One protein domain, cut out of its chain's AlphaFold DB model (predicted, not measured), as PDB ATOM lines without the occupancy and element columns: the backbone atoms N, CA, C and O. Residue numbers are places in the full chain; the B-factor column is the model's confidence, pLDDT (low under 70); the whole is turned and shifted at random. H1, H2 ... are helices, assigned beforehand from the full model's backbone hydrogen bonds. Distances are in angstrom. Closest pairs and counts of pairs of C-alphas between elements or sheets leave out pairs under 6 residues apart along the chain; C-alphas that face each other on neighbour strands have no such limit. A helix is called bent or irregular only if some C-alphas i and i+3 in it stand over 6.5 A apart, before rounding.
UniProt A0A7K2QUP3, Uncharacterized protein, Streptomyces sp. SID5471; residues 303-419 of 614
ATOM      1  N   ASP A 303      54.184  11.089  -1.605       78.31
ATOM      2  CA  ASP A 303      54.275   9.652  -1.327       78.31
ATOM      3  C   ASP A 303      53.869   9.248   0.106       78.31
ATOM      4  O   ASP A 303      54.141   8.119   0.507       78.31
ATOM      5  N   THR A 304      53.226  10.108   0.917       84.25
ATOM      6  CA  THR A 304      52.843   9.735   2.302       84.25
ATOM      7  C   THR A 304      51.953   8.506   2.282       84.25
ATOM      8  O   THR A 304      52.197   7.553   3.020       84.25
ATOM      9  N   ASP A 305      50.954   8.524   1.403       88.31
ATOM     10  CA  ASP A 305      49.986   7.446   1.280       88.31
ATOM     11  C   ASP A 305      50.673   6.184   0.756       88.31
ATOM     12  O   ASP A 305      50.437   5.096   1.273       88.31
ATOM     13  N   ALA A 306      51.613   6.317  -0.183       91.56
ATOM     14  CA  ALA A 306      52.397   5.192  -0.690       91.56
ATOM     15  C   ALA A 306      53.302   4.570   0.393       91.56
ATOM     16  O   ALA A 306      53.370   3.344   0.509       91.56
ATOM     17  N   ILE A 307      53.957   5.390   1.226       92.69
ATOM     18  CA  ILE A 307      54.753   4.924   2.374       92.69
ATOM     19  C   ILE A 307      53.842   4.224   3.383       92.69
ATOM     20  O   ILE A 307      54.175   3.145   3.870       92.69
ATOM     21  N   GLN A 308      52.685   4.812   3.685       93.56
ATOM     22  CA  GLN A 308      51.724   4.254   4.626       93.56
ATOM     23  C   GLN A 308      51.166   2.908   4.135       93.56
ATOM     24  O   GLN A 308      51.113   1.946   4.902       93.56
ATOM     25  N   GLU A 309      50.816   2.806   2.852       94.56
ATOM     26  CA  GLU A 309      50.385   1.560   2.214       94.56
ATOM     27  C   GLU A 309      51.480   0.490   2.241       94.56
ATOM     28  O   GLU A 309      51.188  -0.673   2.526       94.56
ATOM     29  N   MET A 310      52.739   0.874   2.015       94.38
ATOM     30  CA  MET A 310      53.880  -0.035   2.118       94.38
ATOM     31  C   MET A 310      54.086  -0.534   3.555       94.38
ATOM     32  O   MET A 310      54.307  -1.726   3.764       94.38
ATOM     33  N   VAL A 311      53.976   0.346   4.554       95.62
ATOM     34  CA  VAL A 311      54.043  -0.039   5.973       95.62
ATOM     35  C   VAL A 311      52.950  -1.053   6.305       95.62
ATOM     36  O   VAL A 311      53.246  -2.080   6.915       95.62
ATOM     37  N   TYR A 312      51.715  -0.826   5.847       96.56
ATOM     38  CA  TYR A 312      50.626  -1.784   6.035       96.56
ATOM     39  C   TYR A 312      50.883  -3.125   5.335       96.56
ATOM     40  O   TYR A 312      50.605  -4.166   5.930       96.56
ATOM     41  N   ASP A 313      51.428  -3.129   4.112       95.69
ATOM     42  CA  ASP A 313      51.777  -4.363   3.388       95.69
ATOM     43  C   ASP A 313      52.822  -5.195   4.145       95.69
ATOM     44  O   ASP A 313      52.652  -6.404   4.341       95.69
ATOM     45  N   ILE A 314      53.878  -4.534   4.628       95.44
ATOM     46  CA  ILE A 314      54.967  -5.164   5.379       95.44
ATOM     47  C   ILE A 314      54.445  -5.733   6.698       95.44
ATOM     48  O   ILE A 314      54.700  -6.893   7.023       95.44
ATOM     49  N   GLU A 315      53.706  -4.934   7.466       96.44
ATOM     50  CA  GLU A 315      53.175  -5.352   8.762       96.44
ATOM     51  C   GLU A 315      52.160  -6.491   8.625       96.44
ATOM     52  O   GLU A 315      52.206  -7.441   9.410       96.44
ATOM     53  N   ALA A 316      51.308  -6.469   7.598       97.00
ATOM     54  CA  ALA A 316      50.418  -7.583   7.283       97.00
ATOM     55  C   ALA A 316      51.211  -8.861   6.957       97.00
ATOM     56  O   ALA A 316      50.923  -9.928   7.508       97.00
ATOM     57  N   GLY A 317      52.271  -8.750   6.148       95.56
ATOM     58  CA  GLY A 317      53.200  -9.848   5.881       95.56
ATOM     59  C   GLY A 317      53.826 -10.417   7.160       95.56
ATOM     60  O   GLY A 317      53.869 -11.635   7.342       95.56
ATOM     61  N   MET A 318      54.222  -9.553   8.099       95.94
ATOM     62  CA  MET A 318      54.746  -9.972   9.402       95.94
ATOM     63  C   MET A 318      53.710 -10.723  10.249       95.94
ATOM     64  O   MET A 318      54.065 -11.697  10.915       95.94
ATOM     65  N   VAL A 319      52.437 -10.316  10.226       96.88
ATOM     66  CA  VAL A 319      51.350 -11.034  10.921       96.88
ATOM     67  C   VAL A 319      51.165 -12.435  10.336       96.88
ATOM     68  O   VAL A 319      51.022 -13.402  11.088       96.88
ATOM     69  N   VAL A 320      51.223 -12.579   9.009       96.38
ATOM     70  CA  VAL A 320      51.128 -13.887   8.338       96.38
ATOM     71  C   VAL A 320      52.335 -14.771   8.662       96.38
ATOM     72  O   VAL A 320      52.162 -15.942   9.008       96.38
ATOM     73  N   GLN A 321      53.552 -14.220   8.637       94.62
ATOM     74  CA  GLN A 321      54.763 -14.937   9.058       94.62
ATOM     75  C   GLN A 321      54.682 -15.363  10.529       94.62
ATOM     76  O   GLN A 321      55.060 -16.484  10.873       94.62
ATOM     77  N   TYR A 322      54.136 -14.506  11.395       96.00
ATOM     78  CA  TYR A 322      53.909 -14.836  12.795       96.00
ATOM     79  C   TYR A 322      52.909 -15.990  12.960       96.00
ATOM     80  O   TYR A 322      53.167 -16.938  13.699       96.00
ATOM     81  N   LEU A 323      51.790 -15.957  12.233       95.44
ATOM     82  CA  LEU A 323      50.810 -17.046  12.215       95.44
ATOM     83  C   LEU A 323      51.427 -18.373  11.767       95.44
ATOM     84  O   LEU A 323      51.262 -19.393  12.440       95.44
ATOM     85  N   ALA A 324      52.163 -18.359  10.654       94.31
ATOM     86  CA  ALA A 324      52.839 -19.540  10.131       94.31
ATOM     87  C   ALA A 324      53.887 -20.074  11.123       94.31
ATOM     88  O   ALA A 324      53.962 -21.280  11.365       94.31
ATOM     89  N   GLY A 325      54.651 -19.178  11.752       93.88
ATOM     90  CA  GLY A 325      55.633 -19.524  12.772       93.88
ATOM     91  C   GLY A 325      55.004 -20.105  14.040       93.88
ATOM     92  O   GLY A 325      55.534 -21.069  14.584       93.88
ATOM     93  N   LEU A 326      53.849 -19.602  14.491       95.00
ATOM     94  CA  LEU A 326      53.115 -20.186  15.619       95.00
ATOM     95  C   LEU A 326      52.649 -21.611  15.313       95.00
ATOM     96  O   LEU A 326      52.869 -22.509  16.127       95.00
ATOM     97  N   LEU A 327      52.027 -21.820  14.150       94.44
ATOM     98  CA  LEU A 327      51.571 -23.140  13.715       94.44
ATOM     99  C   LEU A 327      52.743 -24.127  13.677       94.44
ATOM    100  O   LEU A 327      52.682 -25.167  14.327       94.44
ATOM    101  N   LYS A 328      53.844 -23.750  13.018       93.62
ATOM    102  CA  LYS A 328      55.023 -24.605  12.851       93.62
ATOM    103  C   LYS A 328      55.790 -24.839  14.155       93.62
ATOM    104  O   LYS A 328      56.027 -25.979  14.533       93.62
ATOM    105  N   HIS A 329      56.222 -23.771  14.824       89.50
ATOM    106  CA  HIS A 329      57.185 -23.861  15.926       89.50
ATOM    107  C   HIS A 329      56.536 -24.138  17.280       89.50
ATOM    108  O   HIS A 329      57.142 -24.816  18.104       89.50
ATOM    109  N   LYS A 330      55.333 -23.603  17.535       92.38
ATOM    110  CA  LYS A 330      54.672 -23.744  18.842       92.38
ATOM    111  C   LYS A 330      53.736 -24.946  18.896       92.38
ATOM    112  O   LYS A 330      53.683 -25.608  19.927       92.38
ATOM    113  N   TYR A 331      52.990 -25.196  17.822       92.69
ATOM    114  CA  TYR A 331      51.927 -26.205  17.820       92.69
ATOM    115  C   TYR A 331      52.234 -27.443  16.967       92.69
ATOM    116  O   TYR A 331      51.513 -28.427  17.084       92.69
ATOM    117  N   GLY A 332      53.301 -27.435  16.159       92.19
ATOM    118  CA  GLY A 332      53.665 -28.575  15.308       92.19
ATOM    119  C   GLY A 332      52.648 -28.866  14.199       92.19
ATOM    120  O   GLY A 332      52.543 -29.999  13.739       92.19
ATOM    121  N   GLU A 333      51.886 -27.855  13.789       94.06
ATOM    122  CA  GLU A 333      50.842 -27.955  12.773       94.06
ATOM    123  C   GLU A 333      51.395 -27.755  11.359       94.06
ATOM    124  O   GLU A 333      52.448 -27.146  11.141       94.06
ATOM    125  N   ALA A 334      50.636 -28.236  10.374       93.19
ATOM    126  CA  ALA A 334      50.921 -27.993   8.962       93.19
ATOM    127  C   ALA A 334      50.922 -26.481   8.633       93.19
ATOM    128  O   ALA A 334      50.206 -25.708   9.282       93.19
ATOM    129  N   PRO A 335      51.688 -26.044   7.615       94.19
ATOM    130  CA  PRO A 335      51.704 -24.647   7.196       94.19
ATOM    131  C   PRO A 335      50.338 -24.190   6.667       94.19
ATOM    132  O   PRO A 335      49.466 -24.993   6.324       94.19
ATOM    133  N   ILE A 336      50.163 -22.869   6.585       94.62
ATOM    134  CA  ILE A 336      48.986 -22.259   5.960       94.62
ATOM    135  C   ILE A 336      48.966 -22.656   4.474       94.62
ATOM    136  O   ILE A 336      49.987 -22.480   3.807       94.62
ATOM    137  N   PRO A 337      47.847 -23.185   3.941       94.25
ATOM    138  CA  PRO A 337      47.736 -23.492   2.519       94.25
ATOM    139  C   PRO A 337      47.986 -22.251   1.657       94.25
ATOM    140  O   PRO A 337      47.469 -21.181   1.977       94.25
ATOM    141  N   GLU A 338      48.707 -22.397   0.543       93.94
ATOM    142  CA  GLU A 338      49.053 -21.273  -0.345       93.94
ATOM    143  C   GLU A 338      47.821 -20.484  -0.805       93.94
ATOM    144  O   GLU A 338      47.829 -19.256  -0.792       93.94
ATOM    145  N   SER A 339      46.712 -21.174  -1.088       94.50
ATOM    146  CA  SER A 339      45.439 -20.554  -1.477       94.50
ATOM    147  C   SER A 339      44.803 -19.665  -0.400       94.50
ATOM    148  O   SER A 339      43.911 -18.881  -0.707       94.50
ATOM    149  N   ARG A 340      45.236 -19.781   0.861       96.38
ATOM    150  CA  ARG A 340      44.722 -19.020   2.014       96.38
ATOM    151  C   ARG A 340      45.685 -17.930   2.487       96.38
ATOM    152  O   ARG A 340      45.300 -17.132   3.340       96.38
ATOM    153  N   LEU A 341      46.913 -17.881   1.960       95.19
ATOM    154  CA  LEU A 341      47.885 -16.835   2.298       95.19
ATOM    155  C   LEU A 341      47.397 -15.427   1.906       95.19
ATOM    156  O   LEU A 341      47.501 -14.548   2.764       95.19
ATOM    157  N   PRO A 342      46.814 -15.199   0.707       97.00
ATOM    158  CA  PRO A 342      46.290 -13.881   0.345       97.00
ATOM    159  C   PRO A 342      45.190 -13.414   1.301       97.00
ATOM    160  O   PRO A 342      45.257 -12.312   1.821       97.00
ATOM    161  N   GLU A 343      44.242 -14.291   1.648       97.25
ATOM    162  CA  GLU A 343      43.158 -13.951   2.579       97.25
ATOM    163  C   GLU A 343      43.676 -13.572   3.974       97.25
ATOM    164  O   GLU A 343      43.171 -12.635   4.596       97.25
ATOM    165  N   ALA A 344      44.686 -14.288   4.479       97.12
ATOM    166  CA  ALA A 344      45.309 -13.968   5.761       97.12
ATOM    167  C   ALA A 344      46.001 -12.598   5.728       97.12
ATOM    168  O   ALA A 344      45.881 -11.829   6.686       97.12
ATOM    169  N   HIS A 345      46.698 -12.299   4.629       97.75
ATOM    170  CA  HIS A 345      47.364 -11.017   4.411       97.75
ATOM    171  C   HIS A 345      46.351  -9.875   4.297       97.75
ATOM    172  O   HIS A 345      46.423  -8.936   5.087       97.75
ATOM    173  N   ASP A 346      45.345 -10.003   3.432       97.88
ATOM    174  CA  ASP A 346      44.308  -8.989   3.215       97.88
ATOM    175  C   ASP A 346      43.528  -8.689   4.500       97.88
ATOM    176  O   ASP A 346      43.277  -7.529   4.828       97.88
ATOM    177  N   THR A 347      43.204  -9.727   5.279       97.69
ATOM    178  CA  THR A 347      42.551  -9.576   6.588       97.69
ATOM    179  C   THR A 347      43.417  -8.765   7.551       97.69
ATOM    180  O   THR A 347      42.916  -7.865   8.227       97.69
ATOM    181  N   ALA A 348      44.715  -9.073   7.632       97.56
ATOM    182  CA  ALA A 348      45.634  -8.350   8.503       97.56
ATOM    183  C   ALA A 348      45.832  -6.902   8.036       97.56
ATOM    184  O   ALA A 348      45.798  -5.985   8.854       97.56
ATOM    185  N   ARG A 349      45.971  -6.690   6.726       97.88
ATOM    186  CA  ARG A 349      46.125  -5.366   6.119       97.88
ATOM    187  C   ARG A 349      44.900  -4.488   6.361       97.88
ATOM    188  O   ARG A 349      45.056  -3.342   6.766       97.88
ATOM    189  N   ALA A 350      43.692  -5.017   6.159       97.12
ATOM    190  CA  ALA A 350      42.453  -4.289   6.428       97.12
ATOM    191  C   ALA A 350      42.334  -3.900   7.910       97.12
ATOM    192  O   ALA A 350      42.007  -2.760   8.220       97.12
ATOM    193  N   ALA A 351      42.682  -4.808   8.827       96.38
ATOM    194  CA  ALA A 351      42.680  -4.512  10.257       96.38
ATOM    195  C   ALA A 351      43.673  -3.396  10.629       96.38
ATOM    196  O   ALA A 351      43.333  -2.500  11.396       96.38
ATOM    197  N   LEU A 352      44.885  -3.416  10.065       96.69
ATOM    198  CA  LEU A 352      45.885  -2.367  10.286       96.69
ATOM    199  C   LEU A 352      45.388  -0.995   9.796       96.69
ATOM    200  O   LEU A 352      45.566   0.002  10.491       96.69
ATOM    201  N   LYS A 353      44.695  -0.949   8.649       95.88
ATOM    202  CA  LYS A 353      44.042   0.275   8.144       95.88
ATOM    203  C   LYS A 353      42.905   0.762   9.041       95.88
ATOM    204  O   LYS A 353      42.733   1.967   9.193       95.88
ATOM    205  N   ASP A 354      42.177  -0.159   9.667       94.12
ATOM    206  CA  ASP A 354      41.103   0.140  10.624       94.12
ATOM    207  C   ASP A 354      41.629   0.621  11.998       94.12
ATOM    208  O   ASP A 354      40.840   0.842  12.917       94.12
ATOM    209  N   GLY A 355      42.949   0.790  12.159       93.75
ATOM    210  CA  GLY A 355      43.574   1.375  13.348       93.75
ATOM    211  C   GLY A 355      44.189   0.370  14.322       93.75
ATOM    212  O   GLY A 355      44.663   0.770  15.386       93.75
ATOM    213  N   PHE A 356      44.223  -0.922  13.984       96.00
ATOM    214  CA  PHE A 356      44.932  -1.906  14.802       96.00
ATOM    215  C   PHE A 356      46.444  -1.713  14.696       96.00
ATOM    216  O   PHE A 356      46.995  -1.574  13.605       96.00
ATOM    217  N   THR A 357      47.151  -1.796  15.822       95.31
ATOM    218  CA  THR A 357      48.618  -1.841  15.807       95.31
ATOM    219  C   THR A 357      49.109  -3.241  15.435       95.31
ATOM    220  O   THR A 357      48.454  -4.246  15.731       95.31
ATOM    221  N   LEU A 358      50.317  -3.351  14.863       95.94
ATOM    222  CA  LEU A 358      50.967  -4.651  14.633       95.94
ATOM    223  C   LEU A 358      50.938  -5.530  15.897       95.94
ATOM    224  O   LEU A 358      50.644  -6.717  15.819       95.94
ATOM    225  N   ARG A 359      51.192  -4.949  17.075       96.12
ATOM    226  CA  ARG A 359      51.221  -5.678  18.353       96.12
ATOM    227  C   ARG A 359      49.856  -6.231  18.756       96.12
ATOM    228  O   ARG A 359      49.787  -7.346  19.273       96.12
ATOM    229  N   GLN A 360      48.783  -5.484  18.508       96.56
ATOM    230  CA  GLN A 360      47.417  -5.976  18.694       96.56
ATOM    231  C   GLN A 360      47.117  -7.109  17.714       96.56
ATOM    232  O   GLN A 360      46.573  -8.142  18.106       96.56
ATOM    233  N   MET A 361      47.553  -6.978  16.460       97.50
ATOM    234  CA  MET A 361      47.389  -8.034  15.461       97.50
ATOM    235  C   MET A 361      48.125  -9.325  15.829       97.50
ATOM    236  O   MET A 361      47.588 -10.407  15.593       97.50
ATOM    237  N   LEU A 362      49.290  -9.253  16.483       96.88
ATOM    238  CA  LEU A 362      49.966 -10.439  17.029       96.88
ATOM    239  C   LEU A 362      49.133 -11.123  18.125       96.88
ATOM    240  O   LEU A 362      49.068 -12.355  18.166       96.88
ATOM    241  N   ALA A 363      48.458 -10.361  18.989       96.00
ATOM    242  CA  ALA A 363      47.567 -10.923  20.004       96.00
ATOM    243  C   ALA A 363      46.335 -11.598  19.372       96.00
ATOM    244  O   ALA A 363      45.977 -12.722  19.745       96.00
ATOM    245  N   VAL A 364      45.723 -10.960  18.364       96.56
ATOM    246  CA  VAL A 364      44.594 -11.532  17.608       96.56
ATOM    247  C   VAL A 364      45.023 -12.810  16.887       96.56
ATOM    248  O   VAL A 364      44.354 -13.837  17.021       96.56
ATOM    249  N   ALA A 365      46.162 -12.780  16.190       96.75
ATOM    250  CA  ALA A 365      46.747 -13.933  15.515       96.75
ATOM    251  C   ALA A 365      47.004 -15.090  16.485       96.75
ATOM    252  O   ALA A 365      46.586 -16.217  16.226       96.75
ATOM    253  N   TRP A 366      47.613 -14.813  17.641       96.50
ATOM    254  CA  TRP A 366      47.872 -15.832  18.653       96.50
ATOM    255  C   TRP A 366      46.584 -16.486  19.170       96.50
ATOM    256  O   TRP A 366      46.491 -17.716  19.232       96.50
ATOM    257  N   SER A 367      45.573 -15.674  19.496       95.38
ATOM    258  CA  SER A 367      44.261 -16.159  19.931       95.38
ATOM    259  C   SER A 367      43.575 -16.979  18.830       95.38
ATOM    260  O   SER A 367      42.997 -18.029  19.116       95.38
ATOM    261  N   ALA A 368      43.660 -16.542  17.571       96.44
ATOM    262  CA  ALA A 368      43.119 -17.272  16.428       96.44
ATOM    263  C   ALA A 368      43.777 -18.651  16.279       96.44
ATOM    264  O   ALA A 368      43.065 -19.654  16.194       96.44
ATOM    265  N   THR A 369      45.113 -18.724  16.333       96.19
ATOM    266  CA  THR A 369      45.847 -19.996  16.260       96.19
ATOM    267  C   THR A 369      45.494 -20.907  17.427       96.19
ATOM    268  O   THR A 369      45.148 -22.065  17.217       96.19
ATOM    269  N   SER A 370      45.519 -20.391  18.659       95.81
ATOM    270  CA  SER A 370      45.229 -21.189  19.855       95.81
ATOM    271  C   SER A 370      43.831 -21.815  19.808       95.81
ATOM    272  O   SER A 370      43.684 -23.003  20.097       95.81
ATOM    273  N   ARG A 371      42.808 -21.055  19.390       95.38
ATOM    274  CA  ARG A 371      41.433 -21.567  19.258       95.38
ATOM    275  C   ARG A 371      41.321 -22.636  18.178       95.38
ATOM    276  O   ARG A 371      40.656 -23.646  18.403       95.38
ATOM    277  N   SER A 372      41.961 -22.427  17.029       96.12
ATOM    278  CA  SER A 372      41.952 -23.395  15.928       96.12
ATOM    279  C   SER A 372      42.645 -24.696  16.301       96.12
ATOM    280  O   SER A 372      42.096 -25.761  16.037       96.12
ATOM    281  N   VAL A 373      43.799 -24.628  16.965       94.25
ATOM    282  CA  VAL A 373      44.526 -25.815  17.438       94.25
ATOM    283  C   VAL A 373      43.713 -26.553  18.499       94.25
ATOM    284  O   VAL A 373      43.533 -27.763  18.407       94.25
ATOM    285  N   ALA A 374      43.122 -25.838  19.462       93.88
ATOM    286  CA  ALA A 374      42.251 -26.452  20.467       93.88
ATOM    287  C   ALA A 374      40.991 -27.093  19.857       93.88
ATOM    288  O   ALA A 374      40.449 -28.056  20.398       93.88
ATOM    289  N   TRP A 375      40.475 -26.555  18.749       95.50
ATOM    290  CA  TRP A 375      39.410 -27.195  17.976       95.50
ATOM    291  C   TRP A 375      39.910 -28.445  17.239       95.50
ATOM    292  O   TRP A 375      39.263 -29.490  17.331       95.50
ATOM    293  N   GLY A 376      41.072 -28.365  16.583       93.88
ATOM    294  CA  GLY A 376      41.703 -29.490  15.889       93.88
ATOM    295  C   GLY A 376      41.976 -30.668  16.820       93.88
ATOM    296  O   GLY A 376      41.572 -31.786  16.524       93.88
ATOM    297  N   ALA A 377      42.525 -30.402  18.007       92.06
ATOM    298  CA  ALA A 377      42.799 -31.412  19.030       92.06
ATOM    299  C   ALA A 377      41.538 -32.129  19.552       92.06
ATOM    300  O   ALA A 377      41.617 -33.264  20.014       92.06
ATOM    301  N   ARG A 378      40.368 -31.477  19.487       92.38
ATOM    302  CA  ARG A 378      39.080 -32.057  19.906       92.38
ATOM    303  C   ARG A 378      38.349 -32.791  18.783       92.38
ATOM    304  O   ARG A 378      37.392 -33.507  19.063       92.38
ATOM    305  N   THR A 379      38.757 -32.601  17.530       90.38
ATOM    306  CA  THR A 379      38.035 -33.113  16.363       90.38
ATOM    307  C   THR A 379      38.808 -34.278  15.754       90.38
ATOM    308  O   THR A 379      39.882 -34.103  15.185       90.38
ATOM    309  N   GLN A 380      38.262 -35.490  15.857       77.31
ATOM    310  CA  GLN A 380      38.847 -36.661  15.205       77.31
ATOM    311  C   GLN A 380      38.732 -36.502  13.672       77.31
ATOM    312  O   GLN A 380      37.715 -36.007  13.188       77.31
ATOM    313  N   TRP A 381      39.754 -36.926  12.910       83.69
ATOM    314  CA  TRP A 381      39.798 -36.924  11.427       83.69
ATOM    315  C   TRP A 381      40.074 -35.585  10.715       83.69
ATOM    316  O   TRP A 381      39.782 -35.440   9.525       83.69
ATOM    317  N   VAL A 382      40.676 -34.605  11.392       87.00
ATOM    318  CA  VAL A 382      41.077 -33.345  10.747       87.00
ATOM    319  C   VAL A 382      42.238 -33.586   9.774       87.00
ATOM    320  O   VAL A 382      43.288 -34.100  10.151       87.00
ATOM    321  N   LYS A 383      42.053 -33.211   8.501       88.25
ATOM    322  CA  LYS A 383      43.107 -33.320   7.482       88.25
ATOM    323  C   LYS A 383      44.246 -32.328   7.765       88.25
ATOM    324  O   LYS A 383      43.957 -31.209   8.210       88.25
ATOM    325  N   PRO A 384      45.504 -32.662   7.418       84.88
ATOM    326  CA  PRO A 384      46.617 -31.718   7.480       84.88
ATOM    327  C   PRO A 384      46.273 -30.386   6.801       84.88
ATOM    328  O   PRO A 384      45.637 -30.361   5.748       84.88
ATOM    329  N   GLY A 385      46.637 -29.273   7.435       87.69
ATOM    330  CA  GLY A 385      46.369 -27.917   6.936       87.69
ATOM    331  C   GLY A 385      44.960 -27.388   7.226       87.69
ATOM    332  O   GLY A 385      44.721 -26.190   7.089       87.69
ATOM    333  N   THR A 386      44.025 -28.219   7.704       93.25
ATOM    334  CA  THR A 386      42.667 -27.759   8.052       93.25
ATOM    335  C   THR A 386      42.679 -26.879   9.306       93.25
ATOM    336  O   THR A 386      41.981 -25.868   9.346       93.25
ATOM    337  N   VAL A 387      43.525 -27.191  10.296       93.75
ATOM    338  CA  VAL A 387      43.763 -26.330  11.475       93.75
ATOM    339  C   VAL A 387      44.357 -24.980  11.059       93.75
ATOM    340  O   VAL A 387      43.921 -23.927  11.530       93.75
ATOM    341  N   ALA A 388      45.311 -24.992  10.128       93.88
ATOM    342  CA  ALA A 388      45.921 -23.780   9.596       93.88
ATOM    343  C   ALA A 388      44.909 -22.924   8.811       93.88
ATOM    344  O   ALA A 388      44.808 -21.722   9.038       93.88
ATOM    345  N   SER A 389      44.071 -23.540   7.971       94.81
ATOM    346  CA  SER A 389      42.979 -22.849   7.270       94.81
ATOM    347  C   SER A 389      41.937 -22.269   8.240       94.81
ATOM    348  O   SER A 389      41.556 -21.102   8.135       94.81
ATOM    349  N   ALA A 390      41.545 -23.033   9.266       95.44
ATOM    350  CA  ALA A 390      40.659 -22.550  10.324       95.44
ATOM    351  C   ALA A 390      41.269 -21.370  11.099       95.44
ATOM    352  O   ALA A 390      40.541 -20.482  11.540       95.44
ATOM    353  N   THR A 391      42.597 -21.327  11.239       96.75
ATOM    354  CA  THR A 391      43.323 -20.199  11.840       96.75
ATOM    355  C   THR A 391      43.156 -18.917  11.036       96.75
ATOM    356  O   THR A 391      42.883 -17.886  11.641       96.75
ATOM    357  N   VAL A 392      43.216 -18.978   9.703       96.88
ATOM    358  CA  VAL A 392      42.944 -17.815   8.838       96.88
ATOM    359  C   VAL A 392      41.500 -17.333   9.013       96.88
ATOM    360  O   VAL A 392      41.264 -16.159   9.281       96.88
ATOM    361  N   THR A 393      40.524 -18.244   9.005       96.62
ATOM    362  CA  THR A 393      39.116 -17.890   9.264       96.62
ATOM    363  C   THR A 393      38.919 -17.267  10.656       96.62
ATOM    364  O   THR A 393      38.165 -16.305  10.825       96.62
ATOM    365  N   ASN A 394      39.585 -17.809  11.679       96.69
ATOM    366  CA  ASN A 394      39.500 -17.301  13.046       96.69
ATOM    367  C   ASN A 394      40.253 -15.980  13.241       96.69
ATOM    368  O   ASN A 394      39.875 -15.229  14.139       96.69
ATOM    369  N   LEU A 395      41.256 -15.670  12.411       97.12
ATOM    370  CA  LEU A 395      41.887 -14.351  12.369       97.12
ATOM    371  C   LEU A 395      40.849 -13.297  11.974       97.12
ATOM    372  O   LEU A 395      40.639 -12.355  12.732       97.12
ATOM    373  N   GLY A 396      40.129 -13.504  10.864       95.00
ATOM    374  CA  GLY A 396      39.090 -12.575  10.403       95.00
ATOM    375  C   GLY A 396      37.963 -12.386  11.419       95.00
ATOM    376  O   GLY A 396      37.595 -11.259  11.749       95.00
ATOM    377  N   LYS A 397      37.475 -13.482  12.015       94.62
ATOM    378  CA  LYS A 397      36.504 -13.403  13.123       94.62
ATOM    379  C   LYS A 397      37.075 -12.656  14.330       94.62
ATOM    380  O   LYS A 397      36.367 -11.881  14.960       94.62
ATOM    381  N   GLY A 398      38.340 -12.907  14.665       92.44
ATOM    382  CA  GLY A 398      39.043 -12.275  15.777       92.44
ATOM    383  C   GLY A 398      39.140 -10.761  15.622       92.44
ATOM    384  O   GLY A 398      38.808 -10.054  16.567       92.44
ATOM    385  N   VAL A 399      39.509 -10.284  14.430       93.94
ATOM    386  CA  VAL A 399      39.506  -8.855  14.083       93.94
ATOM    387  C   VAL A 399      38.101  -8.275  14.239       93.94
ATOM    388  O   VAL A 399      37.933  -7.271  14.923       93.94
ATOM    389  N   GLY A 400      37.079  -8.939  13.685       90.88
ATOM    390  CA  GLY A 400      35.688  -8.488  13.792       90.88
ATOM    391  C   GLY A 400      35.218  -8.310  15.240       90.88
ATOM    392  O   GLY A 400      34.663  -7.272  15.577       90.88
ATOM    393  N   TYR A 401      35.503  -9.273  16.123       89.94
ATOM    394  CA  TYR A 401      35.155  -9.170  17.549       89.94
ATOM    395  C   TYR A 401      35.971  -8.131  18.322       89.94
ATOM    396  O   TYR A 401      35.553  -7.695  19.395       89.94
ATOM    397  N   ALA A 402      37.158  -7.802  17.827       89.75
ATOM    398  CA  ALA A 402      38.076  -6.888  18.475       89.75
ATOM    399  C   ALA A 402      37.795  -5.415  18.151       89.75
ATOM    400  O   ALA A 402      38.257  -4.560  18.893       89.75
ATOM    401  N   LYS A 403      37.025  -5.102  17.099       83.94
ATOM    402  CA  LYS A 403      36.701  -3.708  16.739       83.94
ATOM    403  C   LYS A 403      36.051  -2.933  17.888       83.94
ATOM    404  O   LYS A 403      36.368  -1.769  18.097       83.94
ATOM    405  N   ASP A 404      35.219  -3.606  18.677       82.88
ATOM    406  CA  ASP A 404      34.456  -2.980  19.762       82.88
ATOM    407  C   ASP A 404      35.106  -3.158  21.148       82.88
ATOM    408  O   ASP A 404      34.477  -2.890  22.175       82.88
ATOM    409  N   ARG A 405      36.339  -3.689  21.231       85.25
ATOM    410  CA  ARG A 405      36.990  -4.050  22.505       85.25
ATOM    411  C   ARG A 405      38.484  -3.745  22.494       85.25
ATOM    412  O   ARG A 405      39.171  -3.978  21.512       85.25
ATOM    413  N   GLY A 406      39.022  -3.324  23.638       82.75
ATOM    414  CA  GLY A 406      40.468  -3.157  23.793       82.75
ATOM    415  C   GLY A 406      41.215  -4.481  23.596       82.75
ATOM    416  O   GLY A 406      40.962  -5.451  24.313       82.75
ATOM    417  N   VAL A 407      42.141  -4.521  22.635       90.88
ATOM    418  CA  VAL A 407      43.040  -5.662  22.407       90.88
ATOM    419  C   VAL A 407      44.371  -5.414  23.114       90.88
ATOM    420  O   VAL A 407      44.947  -4.338  22.941       90.88
ATOM    421  N   PRO A 408      44.890  -6.384  23.891       93.44
ATOM    422  CA  PRO A 408      46.213  -6.258  24.490       93.44
ATOM    423  C   PRO A 408      47.309  -6.250  23.419       93.44
ATOM    424  O   PRO A 408      47.199  -6.909  22.387       93.44
ATOM    425  N   GLU A 409      48.403  -5.547  23.686       94.19
ATOM    426  CA  GLU A 409      49.564  -5.516  22.800       94.19
ATOM    427  C   GLU A 409      50.554  -6.633  23.136       94.19
ATOM    428  O   GLU A 409      50.949  -6.787  24.290       94.19
ATOM    429  N   TYR A 410      50.970  -7.413  22.132       94.00
ATOM    430  CA  TYR A 410      52.010  -8.435  22.285       94.00
ATOM    431  C   TYR A 410      53.329  -7.969  21.669       94.00
ATOM    432  O   TYR A 410      53.354  -7.356  20.601       94.00
ATOM    433  N   ASP A 411      54.442  -8.307  22.319       92.25
ATOM    434  CA  ASP A 411      55.768  -8.093  21.750       92.25
ATOM    435  C   ASP A 411      56.095  -9.112  20.656       92.25
ATOM    436  O   ASP A 411      55.601 -10.243  20.641       92.25
ATOM    437  N   LEU A 412      56.961  -8.701  19.726       88.69
ATOM    438  CA  LEU A 412      57.431  -9.592  18.675       88.69
ATOM    439  C   LEU A 412      58.351 -10.661  19.276       88.69
ATOM    440  O   LEU A 412      59.283 -10.321  20.010       88.69
ATOM    441  N   PRO A 413      58.156 -11.941  18.931       89.00
ATOM    442  CA  PRO A 413      59.062 -12.989  19.372       89.00
ATOM    443  C   PRO A 413      60.428 -12.858  18.684       89.00
ATOM    444  O   PRO A 413      60.527 -12.393  17.551       89.00
ATOM    445  N   HIS A 414      61.488 -13.373  19.316       87.62
ATOM    446  CA  HIS A 414      62.873 -13.263  18.823       87.62
ATOM    447  C   HIS A 414      63.117 -13.829  17.408       87.62
ATOM    448  O   HIS A 414      64.114 -13.490  16.759       87.62
ATOM    449  N   TRP A 415      62.237 -14.733  16.959       87.56
ATOM    450  CA  TRP A 415      62.333 -15.458  15.693       87.56
ATOM    451  C   TRP A 415      61.645 -14.708  14.554       87.56
ATOM    452  O   TRP A 415      61.934 -14.984  13.397       87.56
ATOM    453  N   LEU A 416      60.776 -13.741  14.868       89.94
ATOM    454  CA  LEU A 416      60.166 -12.861  13.884       89.94
ATOM    455  C   LEU A 416      61.016 -11.595  13.773       89.94
ATOM    456  O   LEU A 416      61.022 -10.747  14.668       89.94
ATOM    457  N   LYS A 417      61.767 -11.480  12.682       89.94
ATOM    458  CA  LYS A 417      62.636 -10.328  12.436       89.94
ATOM    459  C   LYS A 417      61.836  -9.187  11.818       89.94
ATOM    460  O   LYS A 417      60.996  -9.406  10.953       89.94
ATOM    461  N   LYS A 418      62.092  -7.961  12.281       93.25
ATOM    462  CA  LYS A 418      61.517  -6.753  11.682       93.25
ATOM    463  C   LYS A 418      62.291  -6.419  10.407       93.25
ATOM    464  O   LYS A 418      63.517  -6.338  10.491       93.25
ATOM    465  N   PRO A 419      61.610  -6.185   9.276       95.62
ATOM    466  CA  PRO A 419      62.249  -5.654   8.081       95.62
ATOM    467  C   PRO A 419      62.924  -4.315   8.374       95.62
ATOM    468  O   PRO A 419      62.355  -3.471   9.077       95.62
TER     469      PRO A 419
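This is residues 303 to 419 of the 614 residues of an uncharacterized protein of Streptomyces sp. SID5471 (UniProt A0A7K2QUP3). Four helices pack as two crossed pairs: H1 and H3 run the same way at a shallow tilt, and H2 and H4, nearly side by side, cross over them at steeper angles. H1, the longest helix, runs along much of the long axis, and the tail, residues 403 to 419, leaves the end of H4 and swings round the outside of H3 to the side of H1. The printed part has 117 residues with four named helices, in the order H1, H2, H3, H4, and no named strand; the class is all helix. The whole is compact, with a radius of gyration of the C-alphas of 13.9 A, yet elongated in outline, spanning 51 by 29 by 27 A.

The longest helix, H1, residues 304 to 331, touches H3, residues 358 to 378, at a shallow tilt of 31 degrees, the same way; their closest C-alphas, of Leu 323 and Ala 365, are 6.1 A apart. With residues 312 to 320 alone, H1 touches H2, residues 338 to 353, at a steep tilt of 52 degrees, opposite ways; the closest C-alphas, of Ala 316 and Arg 349, are 5.0 A apart. H2 touches H4, residues 386 to 402, at a shallow tilt of 13 degrees, the same way, with the closest C-alphas, of Ala 344 and Val 392, 5.5 A apart. H3 and H4 touch at a steep tilt of 47 degrees, opposite ways, and the C-alphas of Ala 368 and Asn 394 are closest at 5.0 A. H2 and H3 form a helical hairpin at a steep tilt of 41 degrees; residues 348 to 352 touch residues 358 to 361, and the closest C-alphas, of Leu 352 and Leu 358, are 7.1 A apart. H1 and H4 are close but not clearly touching, the C-alphas of Leu 327 and Ala 388 being closest at 7.0 A. The helix packing is part aligned, part crossed: 2 of 5 touching pairs are at a shallow tilt. Each O i to N i+4 pair is within hydrogen-bond range in H4; the figures are 23 of 24 in H1, 10 of 12 in H2 and 16 of 17 in H3.

H1 is 39.2 A long, from C-alpha 304 at (52.843, 9.735, 2.302) to C-alpha 331 at (51.927, -26.205, 17.820). H3 is 30.3 A long, H4 23.8 A and H2 23.7 A. H2 is irregular, but only just: C-alphas 339 and 342 are 7.0 A apart. H4 has a kink of 26 degrees near residue 393 and ends with C-alpha 402 at (38.076, -6.888, 18.475).

The two C-alphas farthest apart, of Asp 303 and Gln 380, are 51.5 A apart. The printed part has no cut. The link from H2 to H3 is tight; those from H1 to H2 and from H3 to H4 are short. The mean pLDDT of the printed part is 93.4, and no printed residue is under 70.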